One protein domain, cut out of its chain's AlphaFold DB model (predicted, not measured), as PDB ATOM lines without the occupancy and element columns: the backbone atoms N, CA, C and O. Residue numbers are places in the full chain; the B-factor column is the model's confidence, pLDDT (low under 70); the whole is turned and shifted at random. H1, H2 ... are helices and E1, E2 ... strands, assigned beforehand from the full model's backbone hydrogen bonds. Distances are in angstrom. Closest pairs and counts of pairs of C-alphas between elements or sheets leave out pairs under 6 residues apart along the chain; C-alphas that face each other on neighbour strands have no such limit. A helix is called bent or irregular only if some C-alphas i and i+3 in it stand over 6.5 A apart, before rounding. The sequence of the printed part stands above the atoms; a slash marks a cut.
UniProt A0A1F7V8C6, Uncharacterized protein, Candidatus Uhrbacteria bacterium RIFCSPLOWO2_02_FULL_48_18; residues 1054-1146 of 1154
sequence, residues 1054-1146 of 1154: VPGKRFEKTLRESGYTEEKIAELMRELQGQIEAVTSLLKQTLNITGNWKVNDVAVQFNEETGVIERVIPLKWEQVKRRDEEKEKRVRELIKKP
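Overview. This is residues 1054 to 1146 of the 1154 residues of an uncharacterized protein of Candidatus Uhrbacteria bacterium RIFCSPLOWO2_02_FULL_48_18 (UniProt A0A1F7V8C6). A long two-stranded hairpin, E1 and E2, is crossed on one face by the long helix H2, while the short helix H1 folds back along the first part of H2 and packs near E1. Residues 1131 to 1146, which include H3, stick out free from this body. The printed part has 93 residues, with three named helices and two named strands in the order H1, H2, E1, E2, H3; the sheet E1 - E2 is antiparallel and the class is mixed, helices and strands. The whole is loose, with a radius of gyration of the C-alphas of 16.1 A, and flat, spanning 45 by 42 by 16 A.

Along the chain. E1, residues 1101 to 1111, is 29.1 A long, and E2, residues 1116 to 1127, is 30.0 A long and bends by 58 degrees at residue 1119. H2, residues 1070 to 1094, is 35.7 A long, from C-alpha 1070 at (236.758, 204.864, 113.984) to C-alpha 1094 at (228.407, 205.554, 148.656). H1, residues 1056 to 1065, is irregular: C-alphas 1057 and 1060 are 7.3 A apart. H3, residues 1133 to 1143, ends at C-alpha 1143 at (252.484, 188.699, 125.643).

Arrangement. E1 and E2 form an antiparallel hairpin, with N 1107 and O 1121 at 2.8 A and N 1118 and O 1109 at 2.9 A, within hydrogen-bond range. The closest C-alphas of H2 and E2 are those of Gln 1083 and Val 1120, 6.5 A apart. Those of H1 and E1 are Gly 1056 and Val 1106, 5.1 A apart. H1 and H2 form a helical hairpin and touch, H2 with residues 1070 to 1077 alone; their closest C-alphas, those of Leu 1063 and Ile 1073, are 6.5 A apart, at a shallow tilt of 18 degrees, opposite ways. H3 is apart from H1, H2 and E1. In H2 and H3 every O i to N i+4 pair is within hydrogen-bond range; in H1, 4 of 6 are.

Size, cuts and confidence. The C-alphas farthest apart are those of Glu 1113 and Glu 1134, 45.0 A. The printed part has no cut and no long link. Its mean pLDDT is 75.9, with residues 1095 to 1101 and 1127 to 1146 under 70.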
ATOM      1  N   VAL A1054     221.341 202.793 125.112       86.25
ATOM      2  CA  VAL A1054     221.991 201.682 124.410       86.25
ATOM      3  C   VAL A1054     222.783 200.845 125.422       86.25
ATOM      4  O   VAL A1054     223.557 201.413 126.196       86.25
ATOM      5  N   PRO A1055     222.647 199.507 125.447       86.19
ATOM      6  CA  PRO A1055     223.481 198.656 126.290       86.19
ATOM      7  C   PRO A1055     224.971 198.869 125.998       86.19
ATOM      8  O   PRO A1055     225.399 198.817 124.843       86.19
ATOM      9  N   GLY A1056     225.787 199.062 127.035       85.44
ATOM     10  CA  GLY A1056     227.209 199.396 126.898       85.44
ATOM     11  C   GLY A1056     227.995 198.381 126.064       85.44
ATOM     12  O   GLY A1056     228.881 198.758 125.303       85.44
ATOM     13  N   LYS A1057     227.621 197.095 126.119       85.31
ATOM     14  CA  LYS A1057     228.226 196.036 125.288       85.31
ATOM     15  C   LYS A1057     227.924 196.148 123.794       85.31
ATOM     16  O   LYS A1057     228.669 195.591 122.993       85.31
ATOM     17  N   ARG A1058     226.830 196.813 123.421       86.69
ATOM     18  CA  ARG A1058     226.439 197.055 122.026       86.69
ATOM     19  C   ARG A1058     226.789 198.455 121.549       86.69
ATOM     20  O   ARG A1058     226.777 198.674 120.346       86.69
ATOM     21  N   PHE A1059     227.138 199.362 122.458       89.94
ATOM     22  CA  PHE A1059     227.346 200.769 122.143       89.94
ATOM     23  C   PHE A1059     228.329 200.988 120.986       89.94
ATOM     24  O   PHE A1059     227.992 201.681 120.032       89.94
ATOM     25  N   GLU A1060     229.481 200.307 120.985       90.75
ATOM     26  CA  GLU A1060     230.444 200.398 119.876       90.75
ATOM     27  C   GLU A1060     229.839 199.956 118.534       90.75
ATOM     28  O   GLU A1060     230.026 200.609 117.509       90.75
ATOM     29  N   LYS A1061     229.086 198.850 118.538       89.50
ATOM     30  CA  LYS A1061     228.418 198.335 117.341       89.50
ATOM     31  C   LYS A1061     227.367 199.326 116.836       89.50
ATOM     32  O   LYS A1061     227.333 199.588 115.640       89.50
ATOM     33  N   THR A1062     226.571 199.907 117.733       87.69
ATOM     34  CA  THR A1062     225.571 200.925 117.389       87.69
ATOM     35  C   THR A1062     226.226 202.160 116.776       87.69
ATOM     36  O   THR A1062     225.781 202.616 115.734       87.69
ATOM     37  N   LEU A1063     227.339 202.650 117.332       89.75
ATOM     38  CA  LEU A1063     228.067 203.782 116.746       89.75
ATOM     39  C   LEU A1063     228.585 203.479 115.328       89.75
ATOM     40  O   LEU A1063     228.495 204.335 114.447       89.75
ATOM     41  N   ARG A1064     229.095 202.260 115.094       90.31
ATOM     42  CA  ARG A1064     229.522 201.802 113.758       90.31
ATOM     43  C   ARG A1064     228.347 201.761 112.777       90.31
ATOM     44  O   ARG A1064     228.483 202.215 111.646       90.31
ATOM     45  N   GLU A1065     227.202 201.233 113.207       88.94
ATOM     46  CA  GLU A1065     225.977 201.159 112.398       88.94
ATOM     47  C   GLU A1065     225.399 202.550 112.089       88.94
ATOM     48  O   GLU A1065     224.906 202.770 110.984       88.94
ATOM     49  N   SER A1066     225.547 203.508 113.008       85.44
ATOM     50  CA  SER A1066     225.151 204.911 112.828       85.44
ATOM     51  C   SER A1066     226.150 205.741 112.001       85.44
ATOM     52  O   SER A1066     225.929 206.930 111.788       85.44
ATOM     53  N   GLY A1067     227.237 205.138 111.500       87.69
ATOM     54  CA  GLY A1067     228.157 205.770 110.544       87.69
ATOM     55  C   GLY A1067     229.230 206.681 111.151       87.69
ATOM     56  O   GLY A1067     229.816 207.490 110.430       87.69
ATOM     57  N   TYR A1068     229.510 206.564 112.452       89.00
ATOM     58  CA  TYR A1068     230.608 207.294 113.095       89.00
ATOM     59  C   TYR A1068     231.983 206.794 112.614       89.00
ATOM     60  O   TYR A1068     232.157 205.617 112.300       89.00
ATOM     61  N   THR A1069     232.983 207.683 112.574       89.81
ATOM     62  CA  THR A1069     234.362 207.305 112.213       89.81
ATOM     63  C   THR A1069     235.034 206.505 113.331       89.81
ATOM     64  O   THR A1069     234.712 206.685 114.505       89.81
ATOM     65  N   GLU A1070     236.014 205.661 112.994       90.88
ATOM     66  CA  GLU A1070     236.758 204.864 113.984       90.88
ATOM     67  C   GLU A1070     237.438 205.737 115.050       90.88
ATOM     68  O   GLU A1070     237.452 205.375 116.226       90.88
ATOM     69  N   GLU A1071     237.954 206.914 114.676       88.69
ATOM     70  CA  GLU A1071     238.549 207.855 115.629       88.69
ATOM     71  C   GLU A1071     237.512 208.373 116.629       88.69
ATOM     72  O   GLU A1071     237.790 208.419 117.831       88.69
ATOM     73  N   LYS A1072     236.307 208.722 116.156       87.75
ATOM     74  CA  LYS A1072     235.237 209.221 117.025       87.75
ATOM     75  C   LYS A1072     234.644 208.107 117.883       87.75
ATOM     76  O   LYS A1072     234.351 208.337 119.053       87.75
ATOM     77  N   ILE A1073     234.537 206.889 117.351       89.69
ATOM     78  CA  ILE A1073     234.160 205.696 118.120       89.69
ATOM     79  C   ILE A1073     235.170 205.463 119.249       89.69
ATOM     80  O   ILE A1073     234.772 205.293 120.398       89.69
ATOM     81  N   ALA A1074     236.475 205.509 118.964       89.19
ATOM     82  CA  ALA A1074     237.513 205.325 119.978       89.19
ATOM     83  C   ALA A1074     237.494 206.424 121.060       89.19
ATOM     84  O   ALA A1074     237.759 206.140 122.231       89.19
ATOM     85  N   GLU A1075     237.183 207.667 120.686       90.19
ATOM     86  CA  GLU A1075     236.971 208.780 121.618       90.19
ATOM     87  C   GLU A1075     235.766 208.524 122.537       90.19
ATOM     88  O   GLU A1075     235.923 208.537 123.760       90.19
ATOM     89  N   LEU A1076     234.601 208.200 121.966       90.12
ATOM     90  CA  LEU A1076     233.361 207.937 122.706       90.12
ATOM     91  C   LEU A1076     233.465 206.705 123.608       90.12
ATOM     92  O   LEU A1076     232.983 206.720 124.736       90.12
ATOM     93  N   MET A1077     234.143 205.646 123.165       92.31
ATOM     94  CA  MET A1077     234.379 204.462 123.997       92.31
ATOM     95  C   MET A1077     235.308 204.766 125.182       92.31
ATOM     96  O   MET A1077     235.138 204.194 126.260       92.31
ATOM     97  N   ARG A1078     236.266 205.690 125.021       89.81
ATOM     98  CA  ARG A1078     237.124 206.153 126.124       89.81
ATOM     99  C   ARG A1078     236.343 207.013 127.114       89.81
ATOM    100  O   ARG A1078     236.514 206.843 128.319       89.81
ATOM    101  N   GLU A1079     235.488 207.903 126.615       90.62
ATOM    102  CA  GLU A1079     234.573 208.692 127.443       90.62
ATOM    103  C   GLU A1079     233.623 207.782 128.233       90.62
ATOM    104  O   GLU A1079     233.534 207.903 129.455       90.62
ATOM    105  N   LEU A1080     232.997 206.807 127.561       91.62
ATOM    106  CA  LEU A1080     232.137 205.804 128.184       91.62
ATOM    107  C   LEU A1080     232.870 205.073 129.312       91.62
ATOM    108  O   LEU A1080     232.348 204.969 130.419       91.62
ATOM    109  N   GLN A1081     234.088 204.589 129.055       88.75
ATOM    110  CA  GLN A1081     234.887 203.893 130.060       88.75
ATOM    111  C   GLN A1081     235.175 204.787 131.279       88.75
ATOM    112  O   GLN A1081     235.017 204.336 132.414       88.75
ATOM    113  N   GLY A1082     235.515 206.062 131.059       86.88
ATOM    114  CA  GLY A1082     235.713 207.035 132.136       86.88
ATOM    115  C   GLY A1082     234.445 207.285 132.959       86.88
ATOM    116  O   GLY A1082     234.498 207.307 134.190       86.88
ATOM    117  N   GLN A1083     233.283 207.400 132.308       89.62
ATOM    118  CA  GLN A1083     232.000 207.544 133.002       89.62
ATOM    119  C   GLN A1083     231.610 206.269 133.776       89.62
ATOM    120  O   GLN A1083     231.135 206.365 134.910       89.62
ATOM    121  N   ILE A1084     231.857 205.072 133.224       88.31
ATOM    122  CA  ILE A1084     231.655 203.791 133.927       88.31
ATOM    123  C   ILE A1084     232.514 203.739 135.193       88.31
ATOM    124  O   ILE A1084     232.020 203.345 136.251       88.31
ATOM    125  N   GLU A1085     233.783 204.139 135.115       85.62
ATOM    126  CA  GLU A1085     234.697 204.176 136.259       85.62
ATOM    127  C   GLU A1085     234.255 205.189 137.317       85.62
ATOM    128  O   GLU A1085     234.254 204.861 138.507       85.62
ATOM    129  N   ALA A1086     233.808 206.377 136.901       85.06
ATOM    130  CA  ALA A1086     233.291 207.404 137.800       85.06
ATOM    131  C   ALA A1086     232.031 206.930 138.543       85.06
ATOM    132  O   ALA A1086     231.981 206.986 139.772       85.06
ATOM    133  N   VAL A1087     231.040 206.391 137.825       85.50
ATOM    134  CA  VAL A1087     229.792 205.896 138.430       85.50
ATOM    135  C   VAL A1087     230.044 204.654 139.288       85.50
ATOM    136  O   VAL A1087     229.487 204.535 140.379       85.50
ATOM    137  N   THR A1088     230.930 203.754 138.855       83.94
ATOM    138  CA  THR A1088     231.347 202.602 139.667       83.94
ATOM    139  C   THR A1088     232.026 203.061 140.952       83.94
ATOM    140  O   THR A1088     231.749 202.502 142.008       83.94
ATOM    141  N   SER A1089     232.892 204.074 140.888       82.25
ATOM    142  CA  SER A1089     233.582 204.620 142.061       82.25
ATOM    143  C   SER A1089     232.606 205.296 143.015       82.25
ATOM    144  O   SER A1089     232.656 205.013 144.208       82.25
ATOM    145  N   LEU A1090     231.665 206.091 142.497       82.88
ATOM    146  CA  LEU A1090     230.590 206.692 143.284       82.88
ATOM    147  C   LEU A1090     229.766 205.617 143.998       82.88
ATOM    148  O   LEU A1090     229.621 205.665 145.210       82.88
ATOM    149  N   LEU A1091     229.283 204.601 143.278       79.69
ATOM    150  CA  LEU A1091     228.504 203.511 143.875       79.69
ATOM    151  C   LEU A1091     229.315 202.728 144.900       79.69
ATOM    152  O   LEU A1091     228.808 202.419 145.973       79.69
ATOM    153  N   LYS A1092     230.582 202.433 144.607       75.44
ATOM    154  CA  LYS A1092     231.469 201.754 145.555       75.44
ATOM    155  C   LYS A1092     231.744 202.591 146.798       75.44
ATOM    156  O   LYS A1092     231.829 202.012 147.872       75.44
ATOM    157  N   GLN A1093     231.858 203.909 146.670       75.06
ATOM    158  CA  GLN A1093     232.084 204.819 147.788       75.06
ATOM    159  C   GLN A1093     230.813 205.019 148.618       75.06
ATOM    160  O   GLN A1093     230.856 204.901 149.836       75.06
ATOM    161  N   THR A1094     229.675 205.278 147.973       74.88
ATOM    162  CA  THR A1094     228.407 205.554 148.656       74.88
ATOM    163  C   THR A1094     227.806 204.300 149.276       74.88
ATOM    164  O   THR A1094     227.398 204.320 150.428       74.88
ATOM    165  N   LEU A1095     227.773 203.193 148.529       68.50
ATOM    166  CA  LEU A1095     227.243 201.908 149.004       68.50
ATOM    167  C   LEU A1095     228.309 201.053 149.667       68.50
ATOM    168  O   LEU A1095     228.038 199.914 150.050       68.50
ATOM    169  N   ASN A1096     229.532 201.580 149.767       61.06
ATOM    170  CA  ASN A1096     230.616 200.911 150.459       61.06
ATOM    171  C   ASN A1096     230.882 199.489 149.901       61.06
ATOM    172  O   ASN A1096     231.310 198.580 150.615       61.06
ATOM    173  N   ILE A1097     230.632 199.288 148.597       62.31
ATOM    174  CA  ILE A1097     230.800 198.006 147.900       62.31
ATOM    175  C   ILE A1097     232.298 197.721 147.761       62.31
ATOM    176  O   ILE A1097     232.963 198.125 146.804       62.31
ATOM    177  N   THR A1098     232.837 196.987 148.727       47.66
ATOM    178  CA  THR A1098     234.201 196.455 148.703       47.66
ATOM    179  C   THR A1098     234.189 195.047 148.111       47.66
ATOM    180  O   THR A1098     233.340 194.233 148.463       47.66
ATOM    181  N   GLY A1099     235.110 194.723 147.196       53.09
ATOM    182  CA  GLY A1099     235.110 193.401 146.556       53.09
ATOM    183  C   GLY A1099     235.480 193.387 145.086       53.09
ATOM    184  O   GLY A1099     235.719 194.416 144.458       53.09
ATOM    185  N   ASN A1100     235.441 192.177 144.534       63.84
ATOM    186  CA  ASN A1100     235.526 191.903 143.102       63.84
ATOM    187  C   ASN A1100     234.200 192.180 142.373       63.84
ATOM    188  O   ASN A1100     234.027 191.758 141.232       63.84
ATOM    189  N   TRP A1101     233.240 192.834 143.029       69.50
ATOM    190  CA  TRP A1101     232.012 193.268 142.385       69.50
ATOM    191  C   TRP A1101     232.328 194.417 141.436       69.50
ATOM    192  O   TRP A1101     232.928 195.432 141.814       69.50
ATOM    193  N   LYS A1102     231.957 194.230 140.176       77.69
ATOM    194  CA  LYS A1102     232.068 195.250 139.141       77.69
ATOM    195  C   LYS A1102     230.735 195.399 138.436       77.69
ATOM    196  O   LYS A1102     229.952 194.448 138.340       77.69
ATOM    197  N   VAL A1103     230.532 196.587 137.895       82.69
ATOM    198  CA  VAL A1103     229.501 196.811 136.897       82.69
ATOM    199  C   VAL A1103     229.877 195.982 135.665       82.69
ATOM    200  O   VAL A1103     230.963 196.123 135.109       82.69
ATOM    201  N   ASN A1104     229.018 195.030 135.316       83.38
ATOM    202  CA  ASN A1104     229.167 194.151 134.155       83.38
ATOM    203  C   ASN A1104     228.495 194.737 132.911       83.38
ATOM    204  O   ASN A1104     228.828 194.369 131.787       83.38
ATOM    205  N   ASP A1105     227.481 195.572 133.122       86.00
ATOM    206  CA  ASP A1105     226.733 196.202 132.046       86.00
ATOM    207  C   ASP A1105     226.129 197.532 132.484       86.00
ATOM    208  O   ASP A1105     225.800 197.716 133.663       86.00
ATOM    209  N   VAL A1106     225.952 198.425 131.514       89.19
ATOM    210  CA  VAL A1106     225.409 199.775 131.697       89.19
ATOM    211  C   VAL A1106     224.421 200.122 130.590       89.19
ATOM    212  O   VAL A1106     224.529 199.603 129.484       89.19
ATOM    213  N   ALA A1107     223.488 201.022 130.874       89.06
ATOM    214  CA  ALA A1107     222.730 201.746 129.865       89.06
ATOM    215  C   ALA A1107     223.462 203.053 129.564       89.06
ATOM    216  O   ALA A1107     223.785 203.808 130.487       89.06
ATOM    217  N   VAL A1108     223.720 203.298 128.282       90.06
ATOM    218  CA  VAL A1108     224.359 204.509 127.768       90.06
ATOM    219  C   VAL A1108     223.280 205.388 127.152       90.06
ATOM    220  O   VAL A1108     222.714 205.055 126.112       90.06
ATOM    221  N   GLN A1109     222.974 206.505 127.803       90.81
ATOM    222  CA  GLN A1109     222.113 207.540 127.238       90.81
ATOM    223  C   GLN A1109     222.975 208.403 126.330       90.81
ATOM    224  O   GLN A1109     223.772 209.216 126.797       90.81
ATOM    225  N   PHE A1110     222.871 208.132 125.034       89.56
ATOM    226  CA  PHE A1110     223.667 208.764 123.998       89.56
ATOM    227  C   PHE A1110     222.778 209.625 123.119       89.56
ATOM    228  O   PHE A1110     221.742 209.173 122.634       89.56
ATOM    229  N   ASN A1111     223.206 210.862 122.911       85.00
ATOM    230  CA  ASN A1111     222.531 211.795 122.037       85.00
ATOM    231  C   ASN A1111     223.182 211.734 120.654       85.00
ATOM    232  O   ASN A1111     224.280 212.255 120.452       85.00
ATOM    233  N   GLU A1112     222.507 211.077 119.710       80.12
ATOM    234  CA  GLU A1112     223.036 210.841 118.362       80.12
ATOM    235  C   GLU A1112     223.243 212.127 117.552       80.12
ATOM    236  O   GLU A1112     224.111 212.151 116.683       80.12
ATOM    237  N   GLU A1113     222.485 213.192 117.832       78.62
ATOM    238  CA  GLU A1113     222.592 214.469 117.115       78.62
ATOM    239  C   GLU A1113     223.822 215.271 117.552       78.62
ATOM    240  O   GLU A1113     224.482 215.917 116.739       78.62
ATOM    241  N   THR A1114     224.134 215.236 118.849       81.06
ATOM    242  CA  THR A1114     225.271 215.971 119.427       81.06
ATOM    243  C   THR A1114     226.543 215.132 119.507       81.06
ATOM    244  O   THR A1114     227.638 215.687 119.614       81.06
ATOM    245  N   GLY A1115     226.418 213.805 119.447       79.75
ATOM    246  CA  GLY A1115     227.525 212.874 119.622       79.75
ATOM    247  C   GLY A1115     228.092 212.894 121.043       79.75
ATOM    248  O   GLY A1115     229.310 212.814 121.196       79.75
ATOM    249  N   VAL A1116     227.236 213.038 122.064       84.00
ATOM    250  CA  VAL A1116     227.622 213.147 123.486       84.00
ATOM    251  C   VAL A1116     226.970 212.042 124.320       84.00
ATOM    252  O   VAL A1116     225.798 211.707 124.131       84.00
ATOM    253  N   ILE A1117     227.728 211.484 125.272       88.31
ATOM    254  CA  ILE A1117     227.212 210.556 126.285       88.31
ATOM    255  C   ILE A1117     226.661 211.373 127.456       88.31
ATOM    256  O   ILE A1117     227.409 211.878 128.291       88.31
ATOM    257  N   GLU A1118     225.339 211.490 127.531       87.00
ATOM    258  CA  GLU A1118     224.654 212.296 128.545       87.00
ATOM    259  C   GLU A1118     224.679 211.625 129.921       87.00
ATOM    260  O   GLU A1118     224.826 212.293 130.948       87.00
ATOM    261  N   ARG A1119     224.515 210.296 129.960       88.06
ATOM    262  CA  ARG A1119     224.461 209.548 131.219       88.06
ATOM    263  C   ARG A1119     224.823 208.079 131.047       88.06
ATOM    264  O   ARG A1119     224.447 207.435 130.071       88.06
ATOM    265  N   VAL A1120     225.456 207.524 132.077       89.25
ATOM    266  CA  VAL A1120     225.730 206.089 132.214       89.25
ATOM    267  C   VAL A1120     225.061 205.567 133.480       89.25
ATOM    268  O   VAL A1120     225.285 206.093 134.572       89.25
ATOM    269  N   ILE A1121     224.229 204.531 133.346       88.81
ATOM    270  CA  ILE A1121     223.501 203.934 134.474       88.81
ATOM    271  C   ILE A1121     223.825 202.437 134.574       88.81
ATOM    272  O   ILE A1121     223.576 201.696 133.623       88.81
ATOM    273  N   PRO A1122     224.349 201.953 135.713       87.31
ATOM    274  CA  PRO A1122     224.604 200.534 135.931       87.31
ATOM    275  C   PRO A1122     223.338 199.687 135.895       87.31
ATOM    276  O   PRO A1122     222.388 199.929 136.642       87.31
ATOM    277  N   LEU A1123     223.367 198.659 135.046       83.06
ATOM    278  CA  LEU A1123     222.272 197.704 134.865       83.06
ATOM    279  C   LEU A1123     222.529 196.389 135.584       83.06
ATOM    280  O   LEU A1123     221.606 195.772 136.114       83.06
ATOM    281  N   LYS A1124     223.783 195.930 135.555       82.44
ATOM    282  CA  LYS A1124     224.147 194.592 136.008       82.44
ATOM    283  C   LYS A1124     225.426 194.612 136.815       82.44
ATOM    284  O   LYS A1124     226.436 195.160 136.371       82.44
ATOM    285  N   TRP A1125     225.402 193.917 137.940       83.06
ATOM    286  CA  TRP A1125     226.569 193.696 138.781       83.06
ATOM    287  C   TRP A1125     227.000 192.241 138.703       83.06
ATOM    288  O   TRP A1125     226.184 191.323 138.690       83.06
ATOM    289  N   GLU A1126     228.305 192.011 138.648       78.62
ATOM    290  CA  GLU A1126     228.846 190.664 138.762       78.62
ATOM    291  C   GLU A1126     230.035 190.629 139.704       78.62
ATOM    292  O   GLU A1126     230.835 191.564 139.770       78.62
ATOM    293  N   GLN A1127     230.176 189.506 140.393       68.94
ATOM    294  CA  GLN A1127     231.369 189.204 141.147       68.94
ATOM    295  C   GLN A1127     232.384 188.584 140.190       68.94
ATOM    296  O   GLN A1127     232.147 187.533 139.589       68.94
ATOM    297  N   VAL A1128     233.530 189.233 140.027       63.81
ATOM    298  CA  VAL A1128     234.637 188.660 139.266       63.81
ATOM    299  C   VAL A1128     235.228 187.531 140.103       63.81
ATOM    300  O   VAL A1128     235.796 187.772 141.173       63.81
ATOM    301  N   LYS A1129     235.116 186.283 139.622       52.50
ATOM    302  CA  LYS A1129     235.934 185.176 140.143       52.50
ATOM    303  C   LYS A1129     237.373 185.670 140.172       52.50
ATOM    304  O   LYS A1129     237.819 186.167 139.140       52.50
ATOM    305  N   ARG A1130     238.073 185.565 141.312       44.34
ATOM    306  CA  ARG A1130     239.517 185.844 141.387       44.34
ATOM    307  C   ARG A1130     240.184 185.140 140.208       44.34
ATOM    308  O   ARG A1130     240.328 183.921 140.218       44.34
ATOM    309  N   ARG A1131     240.511 185.892 139.158       38.94
ATOM    310  CA  ARG A1131     241.485 185.440 138.180       38.94
ATOM    311  C   ARG A1131     242.795 185.485 138.936       38.94
ATOM    312  O   ARG A1131     243.048 186.483 139.604       38.94
ATOM    313  N   ASP A1132     243.565 184.405 138.883       42.97
ATOM    314  CA  ASP A1132     244.947 184.419 139.350       42.97
ATOM    315  C   ASP A1132     245.632 185.629 138.714       42.97
ATOM    316  O   ASP A1132     245.961 185.613 137.525       42.97
ATOM    317  N   GLU A1133     245.809 186.697 139.488       43.06
ATOM    318  CA  GLU A1133     246.522 187.898 139.054       43.06
ATOM    319  C   GLU A1133     247.937 187.515 138.618       43.06
ATOM    320  O   GLU A1133     248.477 188.100 137.691       43.06
ATOM    321  N   GLU A1134     248.487 186.445 139.194       44.69
ATOM    322  CA  GLU A1134     249.752 185.826 138.815       44.69
ATOM    323  C   GLU A1134     249.706 185.146 137.434       44.69
ATOM    324  O   GLU A1134     250.678 185.192 136.683       44.69
ATOM    325  N   LYS A1135     248.563 184.566 137.047       42.31
ATOM    326  CA  LYS A1135     248.353 183.949 135.730       42.31
ATOM    327  C   LYS A1135     248.126 185.010 134.658       42.31
ATOM    328  O   LYS A1135     248.666 184.874 133.569       42.31
ATOM    329  N   GLU A1136     247.402 186.089 134.960       45.56
ATOM    330  CA  GLU A1136     247.304 187.245 134.059       45.56
ATOM    331  C   GLU A1136     248.609 188.030 133.986       45.56
ATOM    332  O   GLU A1136     248.964 188.482 132.907       45.56
ATOM    333  N   LYS A1137     249.356 188.158 135.083       49.81
ATOM    334  CA  LYS A1137     250.693 188.749 135.075       49.81
ATOM    335  C   LYS A1137     251.640 187.892 134.242       49.81
ATOM    336  O   LYS A1137     252.266 188.444 133.353       49.81
ATOM    337  N   ARG A1138     251.632 186.561 134.393       48.47
ATOM    338  CA  ARG A1138     252.365 185.630 133.513       48.47
ATOM    339  C   ARG A1138     251.928 185.727 132.061       48.47
ATOM    340  O   ARG A1138     252.779 185.744 131.189       48.47
ATOM    341  N   VAL A1139     250.630 185.808 131.774       45.88
ATOM    342  CA  VAL A1139     250.118 185.942 130.401       45.88
ATOM    343  C   VAL A1139     250.469 187.311 129.816       45.88
ATOM    344  O   VAL A1139     250.900 187.379 128.675       45.88
ATOM    345  N   ARG A1140     250.385 188.400 130.586       46.81
ATOM    346  CA  ARG A1140     250.828 189.740 130.171       46.81
ATOM    347  C   ARG A1140     252.347 189.806 130.012       46.81
ATOM    348  O   ARG A1140     252.806 190.484 129.108       46.81
ATOM    349  N   GLU A1141     253.116 189.105 130.839       53.78
ATOM    350  CA  GLU A1141     254.575 188.963 130.719       53.78
ATOM    351  C   GLU A1141     254.964 188.083 129.521       53.78
ATOM    352  O   GLU A1141     255.951 188.376 128.853       53.78
ATOM    353  N   LEU A1142     254.165 187.061 129.195       46.75
ATOM    354  CA  LEU A1142     254.312 186.228 127.998       46.75
ATOM    355  C   LEU A1142     253.945 186.998 126.723       46.75
ATOM    356  O   LEU A1142     254.648 186.881 125.728       46.75
ATOM    357  N   ILE A1143     252.901 187.832 126.760       52.72
ATOM    358  CA  ILE A1143     252.484 188.699 125.643       52.72
ATOM    359  C   ILE A1143     253.455 189.883 125.462       52.72
ATOM    360  O   ILE A1143     253.623 190.376 124.352       52.72
ATOM    361  N   LYS A1144     254.133 190.328 126.529       40.28
ATOM    362  CA  LYS A1144     255.133 191.412 126.494       40.28
ATOM    363  C   LYS A1144     256.545 190.972 126.102       40.28
ATOM    364  O   LYS A1144     257.427 191.826 126.072       40.28
ATOM    365  N   LYS A1145     256.786 189.693 125.805       36.47
ATOM    366  CA  LYS A1145     258.054 189.260 125.206       36.47
ATOM    367  C   LYS A1145     257.928 189.237 123.680       36.47
ATOM    368  O   LYS A1145     257.434 188.246 123.144       36.47
ATOM    369  N   PRO A1146     258.382 190.278 122.961       42.81
ATOM    370  CA  PRO A1146     258.773 190.087 121.578       42.81
ATOM    371  C   PRO A1146     260.029 189.197 121.561       42.81
ATOM    372  O   PRO A1146     260.916 189.359 122.395       42.81
TER     373      PRO A1146